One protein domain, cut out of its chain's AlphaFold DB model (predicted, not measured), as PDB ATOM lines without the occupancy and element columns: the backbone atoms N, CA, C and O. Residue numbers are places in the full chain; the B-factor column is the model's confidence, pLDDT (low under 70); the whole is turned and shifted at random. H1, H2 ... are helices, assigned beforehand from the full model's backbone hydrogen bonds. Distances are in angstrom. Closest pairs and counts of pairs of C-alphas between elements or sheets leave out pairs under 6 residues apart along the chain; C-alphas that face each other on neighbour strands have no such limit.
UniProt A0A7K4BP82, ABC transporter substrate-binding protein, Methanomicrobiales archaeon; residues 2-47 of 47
ATOM      1  N   GLY A   2     147.715 156.396 168.536       90.38
ATOM      2  CA  GLY A   2     146.672 156.852 167.596       90.38
ATOM      3  C   GLY A   2     147.172 157.190 166.181       90.38
ATOM      4  O   GLY A   2     146.563 156.781 165.200       90.38
ATOM      5  N   THR A   3     148.340 157.825 166.048       94.25
ATOM      6  CA  THR A   3     148.948 158.115 164.734       94.25
ATOM      7  C   THR A   3     149.247 156.860 163.909       94.25
ATOM      8  O   THR A   3     149.130 156.907 162.693       94.25
ATOM      9  N   ALA A   4     149.602 155.736 164.544       94.06
ATOM     10  CA  ALA A   4     149.855 154.480 163.835       94.06
ATOM     11  C   ALA A   4     148.556 153.906 163.242       94.06
ATOM     12  O   ALA A   4     148.552 153.455 162.100       94.06
ATOM     13  N   TYR A   5     147.447 154.004 163.983       93.94
ATOM     14  CA  TYR A   5     146.121 153.646 163.477       93.94
ATOM     15  C   TYR A   5     145.698 154.548 162.313       93.94
ATOM     16  O   TYR A   5     145.346 154.044 161.252       93.94
ATOM     17  N   LEU A   6     145.830 155.871 162.460       94.69
ATOM     18  CA  LEU A   6     145.501 156.827 161.394       94.69
ATOM     19  C   LEU A   6     146.365 156.626 160.141       94.69
ATOM     20  O   LEU A   6     145.857 156.687 159.026       94.69
ATOM     21  N   ALA A   7     147.662 156.350 160.306       95.31
ATOM     22  CA  ALA A   7     148.557 156.067 159.188       95.31
ATOM     23  C   ALA A   7     148.131 154.801 158.429       95.31
ATOM     24  O   ALA A   7     148.042 154.833 157.201       95.31
ATOM     25  N   LYS A   8     147.815 153.718 159.153       95.00
ATOM     26  CA  LYS A   8     147.326 152.463 158.566       95.00
ATOM     27  C   LYS A   8     145.984 152.646 157.854       95.00
ATOM     28  O   LYS A   8     145.798 152.085 156.782       95.00
ATOM     29  N   TRP A   9     145.072 153.437 158.420       94.25
ATOM     30  CA  TRP A   9     143.765 153.709 157.818       94.25
ATOM     31  C   TRP A   9     143.840 154.581 156.568       94.25
ATOM     32  O   TRP A   9     143.206 154.256 155.569       94.25
ATOM     33  N   PHE A  10     144.607 155.672 156.598       96.12
ATOM     34  CA  PHE A  10     144.660 156.601 155.467       96.12
ATOM     35  C   PHE A  10     145.585 156.140 154.339       96.12
ATOM     36  O   PHE A  10     145.383 156.539 153.194       96.12
ATOM     37  N   TYR A  11     146.587 155.308 154.633       96.69
ATOM     38  CA  TYR A  11     147.552 154.833 153.640       96.69
ATOM     39  C   TYR A  11     147.869 153.336 153.820       96.69
ATOM     40  O   TYR A  11     149.026 152.982 154.076       96.69
ATOM     41  N   PRO A  12     146.873 152.443 153.676       95.25
ATOM     42  CA  PRO A  12     147.030 151.018 153.970       95.25
ATOM     43  C   PRO A  12     148.111 150.347 153.118       95.25
ATOM     44  O   PRO A  12     148.882 149.556 153.652       95.25
ATOM     45  N   ASP A  13     148.237 150.716 151.839       97.44
ATOM     46  CA  ASP A  13     149.244 150.140 150.935       97.44
ATOM     47  C   ASP A  13     150.671 150.575 151.289       97.44
ATOM     48  O   ASP A  13     151.623 149.813 151.136       97.44
ATOM     49  N   ARG A  14     150.834 151.808 151.788       97.44
ATOM     50  CA  ARG A  14     152.145 152.346 152.183       97.44
ATOM     51  C   ARG A  14     152.619 151.765 153.513       97.44
ATOM     52  O   ARG A  14     153.819 151.627 153.710       97.44
ATOM     53  N   PHE A  15     151.689 151.463 154.411       96.38
ATOM     54  CA  PHE A  15     151.971 150.943 155.748       96.38
ATOM     55  C   PHE A  15     151.428 149.520 155.911       96.38
ATOM     56  O   PHE A  15     150.878 149.173 156.957       96.38
ATOM     57  N   ALA A  16     151.532 148.692 154.870       95.06
ATOM     58  CA  ALA A  16     150.961 147.345 154.841       95.06
ATOM     59  C   ALA A  16     151.537 146.421 155.933       95.06
ATOM     60  O   ALA A  16     150.823 145.570 156.461       95.06
ATOM     61  N   ASP A  17     152.777 146.662 156.340       96.88
ATOM     62  CA  ASP A  17     153.533 145.961 157.380       96.88
ATOM     63  C   ASP A  17     153.315 146.513 158.800       96.88
ATOM     64  O   ASP A  17     153.596 145.826 159.782       96.88
ATOM     65  N   LEU A  18     152.789 147.734 158.935       95.88
ATOM     66  CA  LEU A  18     152.504 148.328 160.237       95.88
ATOM     67  C   LEU A  18     151.365 147.574 160.930       95.88
ATOM     68  O   LEU A  18     150.252 147.506 160.400       95.88
ATOM     69  N   ASP A  19     151.632 147.085 162.138       94.56
ATOM     70  CA  ASP A  19     150.635 146.540 163.060       94.56
ATOM     71  C   ASP A  19     150.446 147.501 164.252       94.56
ATOM     72  O   ASP A  19     151.195 147.451 165.236       94.56
ATOM     73  N   PRO A  20     149.454 148.413 164.189       93.31
ATOM     74  CA  PRO A  20     149.175 149.341 165.278       93.31
ATOM     75  C   PRO A  20     148.753 148.634 166.571       93.31
ATOM     76  O   PRO A  20     148.998 149.170 167.653       93.31
ATOM     77  N   HIS A  21     148.153 147.442 166.470       92.12
ATOM     78  CA  HIS A  21     147.675 146.671 167.612       92.12
ATOM     79  C   HIS A  21     148.848 146.103 168.410       92.12
ATOM     80  O   HIS A  21     148.916 146.303 169.621       92.12
ATOM     81  N   ALA A  22     149.833 145.497 167.742       93.38
ATOM     82  CA  ALA A  22     151.055 145.028 168.399       93.38
ATOM     83  C   ALA A  22     151.830 146.174 169.074       93.38
ATOM     84  O   ALA A  22     152.314 146.031 170.201       93.38
ATOM     85  N   VAL A  23     151.915 147.338 168.416       94.25
ATOM     86  CA  VAL A  23     152.548 148.533 169.000       94.25
ATOM     87  C   VAL A  23     151.792 148.994 170.250       94.25
ATOM     88  O   VAL A  23     152.419 149.353 171.249       94.25
ATOM     89  N   HIS A  24     150.459 148.963 170.224       93.12
ATOM     90  CA  HIS A  24     149.632 149.346 171.365       93.12
ATOM     91  C   HIS A  24     149.744 148.347 172.524       93.12
ATOM     92  O   HIS A  24     149.957 148.762 173.661       93.12
ATOM     93  N   GLN A  25     149.726 147.043 172.236       93.31
ATOM     94  CA  GLN A  25     149.885 145.985 173.238       93.31
ATOM     95  C   GLN A  25     151.220 146.093 173.967       93.31
ATOM     96  O   GLN A  25     151.275 146.032 175.199       93.31
ATOM     97  N   ARG A  26     152.307 146.325 173.222       94.25
ATOM     98  CA  ARG A  26     153.630 146.548 173.810       94.25
ATOM     99  C   ARG A  26     153.672 147.810 174.667       94.25
ATOM    100  O   ARG A  26     154.379 147.833 175.668       94.25
ATOM    101  N   TYR A  27     152.951 148.856 174.276       93.50
ATOM    102  CA  TYR A  27     152.873 150.085 175.054       93.50
ATOM    103  C   TYR A  27     152.203 149.862 176.418       93.50
ATOM    104  O   TYR A  27     152.779 150.233 177.442       93.50
ATOM    105  N   LEU A  28     151.046 149.197 176.443       92.69
ATOM    106  CA  LEU A  28     150.313 148.915 177.682       92.69
ATOM    107  C   LEU A  28     151.109 147.998 178.620       92.69
ATOM    108  O   LEU A  28     151.330 148.336 179.779       92.69
ATOM    109  N   THR A  29     151.625 146.888 178.098       93.88
ATOM    110  CA  THR A  29     152.328 145.888 178.920       93.88
ATOM    111  C   THR A  29     153.744 146.319 179.289       93.88
ATOM    112  O   THR A  29     154.123 146.302 180.457       93.88
ATOM    113  N   GLY A  30     154.543 146.734 178.305       94.31
ATOM    114  CA  GLY A  30     155.975 146.971 178.478       94.31
ATOM    115  C   GLY A  30     156.336 148.340 179.046       94.31
ATOM    116  O   GLY A  30     157.400 148.475 179.645       94.31
ATOM    117  N   PHE A  31     155.486 149.353 178.858       94.50
ATOM    118  CA  PHE A  31     155.770 150.713 179.328       94.50
ATOM    119  C   PHE A  31     154.816 151.175 180.424       94.50
ATOM    120  O   PHE A  31     155.260 151.857 181.344       94.50
ATOM    121  N   GLN A  32     153.531 150.818 180.346       93.94
ATOM    122  CA  GLN A  32     152.571 151.166 181.396       93.94
ATOM    123  C   GLN A  32     152.449 150.091 182.487       93.94
ATOM    124  O   GLN A  32     151.929 150.391 183.558       93.94
ATOM    125  N   GLY A  33     152.944 148.868 182.251       94.44
ATOM    126  CA  GLY A  33     152.849 147.764 183.214       94.44
ATOM    127  C   GLY A  33     151.418 147.270 183.432       94.44
ATOM    128  O   GLY A  33     151.127 146.675 184.467       94.44
ATOM    129  N   ILE A  34     150.520 147.552 182.489       91.50
ATOM    130  CA  ILE A  34     149.119 147.156 182.558       91.50
ATOM    131  C   ILE A  34     148.981 145.790 181.891       91.50
ATOM    132  O   ILE A  34     149.299 145.634 180.709       91.50
ATOM    133  N   ASP A  35     148.482 144.817 182.650       87.44
ATOM    134  CA  ASP A  35     148.096 143.505 182.136       87.44
ATOM    135  C   ASP A  35     146.690 143.593 181.530       87.44
ATOM    136  O   ASP A  35     145.678 143.355 182.188       87.44
ATOM    137  N   PHE A  36     146.641 144.088 180.295       85.56
ATOM    138  CA  PHE A  36     145.416 144.300 179.535       85.56
ATOM    139  C   PHE A  36     145.563 143.669 178.157       85.56
ATOM    140  O   PHE A  36     146.515 143.975 177.433       85.56
ATOM    141  N   ASP A  37     144.619 142.808 177.789       85.50
ATOM    142  CA  ASP A  37     144.580 142.175 176.477       85.50
ATOM    143  C   ASP A  37     143.684 142.975 175.525       85.50
ATOM    144  O   ASP A  37     142.455 142.925 175.582       85.50
ATOM    145  N   LEU A  38     144.321 143.715 174.614       83.12
ATOM    146  CA  LEU A  38     143.623 144.524 173.614       83.12
ATOM    147  C   LEU A  38     142.754 143.693 172.663       83.12
ATOM    148  O   LEU A  38     141.799 144.233 172.109       83.12
ATOM    149  N   ALA A  39     143.067 142.410 172.461       79.38
ATOM    150  CA  ALA A  39     142.303 141.563 171.552       79.38
ATOM    151  C   ALA A  39     140.957 141.123 172.151       79.38
ATOM    152  O   ALA A  39     140.026 140.839 171.395       79.38
ATOM    153  N   SER A  40     140.843 141.071 173.483       78.44
ATOM    154  CA  SER A  40     139.638 140.609 174.182       78.44
ATOM    155  C   SER A  40     138.806 141.731 174.805       78.44
ATOM    156  O   SER A  40     137.584 141.607 174.860       78.44
ATOM    157  N   GLU A  41     139.419 142.847 175.208       66.44
ATOM    158  CA  GLU A  41     138.781 143.845 176.086       66.44
ATOM    159  C   GLU A  41     138.331 145.149 175.377       66.44
ATOM    160  O   GLU A  41     138.117 146.190 175.999       66.44
ATOM    161  N   GLY A  42     138.082 145.099 174.065       62.59
ATOM    162  CA  GLY A  42     137.225 146.077 173.378       62.59
ATOM    163  C   GLY A  42     137.908 147.105 172.468       62.59
ATOM    164  O   GLY A  42     139.114 147.123 172.240       62.59
ATOM    165  N   THR A  43     137.071 147.954 171.869       64.94
ATOM    166  CA  THR A  43     137.432 148.811 170.733       64.94
ATOM    167  C   THR A  43     138.062 150.133 171.181       64.94
ATOM    168  O   THR A  43     137.367 151.056 171.596       64.94
ATOM    169  N   PHE A  44     139.381 150.263 171.013       73.00
ATOM    170  CA  PHE A  44     140.135 151.507 171.269       73.00
ATOM    171  C   PHE A  44     140.137 152.497 170.099       73.00
ATOM    172  O   PHE A  44     140.787 153.543 170.161       73.00
ATOM    173  N   VAL A  45     139.456 152.161 169.006       69.88
ATOM    174  CA  VAL A  45     139.498 152.934 167.767       69.88
ATOM    175  C   VAL A  45     138.113 152.955 167.140       69.88
ATOM    176  O   VAL A  45     137.570 151.907 166.811       69.88
ATOM    177  N   TYR A  46     137.547 154.145 166.970       64.06
ATOM    178  CA  TYR A  46     136.270 154.349 166.291       64.06
ATOM    179  C   TYR A  46     136.534 154.956 164.901       64.06
ATOM    180  O   TYR A  46     137.385 155.849 164.826       64.06
ATOM    181  N   PRO A  47     135.898 154.447 163.829       60.78
ATOM    182  CA  PRO A  47     136.116 154.917 162.459       60.78
ATOM    183  C   PRO A  47     135.648 156.357 162.218       60.78
ATOM    184  O   PRO A  47     134.642 156.782 162.833       60.78
TER     185      PRO A  47
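AT A GLANCE: This is residues 2 to 47 of the 47 residues of the protein "ABC transporter substrate-binding protein" of Methanomicrobiales archaeon (UniProt A0A7K4BP82). Two short helices, H2 and H1, lie nearly end to end along the longest axis, their starts overlapping a little, and the link between them runs back beside H1. After H2 the tail, residues 32 to 47, folds back toward H1 with no named element. The 46 printed residues hold two named helices, H1 then H2, and no named strand; the class is all helix, though under half of the residues are in named elements. The whole is only just loose, close to compact, with a radius of gyration of the C-alphas of 11.4 A, and spans 32 by 19 by 14 A.

IN THESE COORDINATES: H2, residues 20 to 31, is 15.6 A long and starts at C-alpha 20 (149.175, 149.341, 165.278). H1, residues 2 to 10, is 12.3 A long and starts at C-alpha 2 (146.672, 156.852, 167.596).

HOW THE PARTS SIT: H2 and H1 form a helical hairpin, opposite ways at a shallow tilt of 9 degrees. They only just touch, with 3 pairs of C-alphas within 8 A, and H2 does so with residue 20 alone; the closest C-alphas, of Ala 4 and Pro 20, are 5.4 A apart. In both helices every O i to N i+4 pair is within hydrogen-bond range.

THE WHOLE: The C-alphas farthest apart, of Asp 13 and Gly 33, are 32.6 A apart. The printed part has no cut, and the H1 to H2 link is short. Residues 41 to 43 and 45 to 47 have pLDDT under 70.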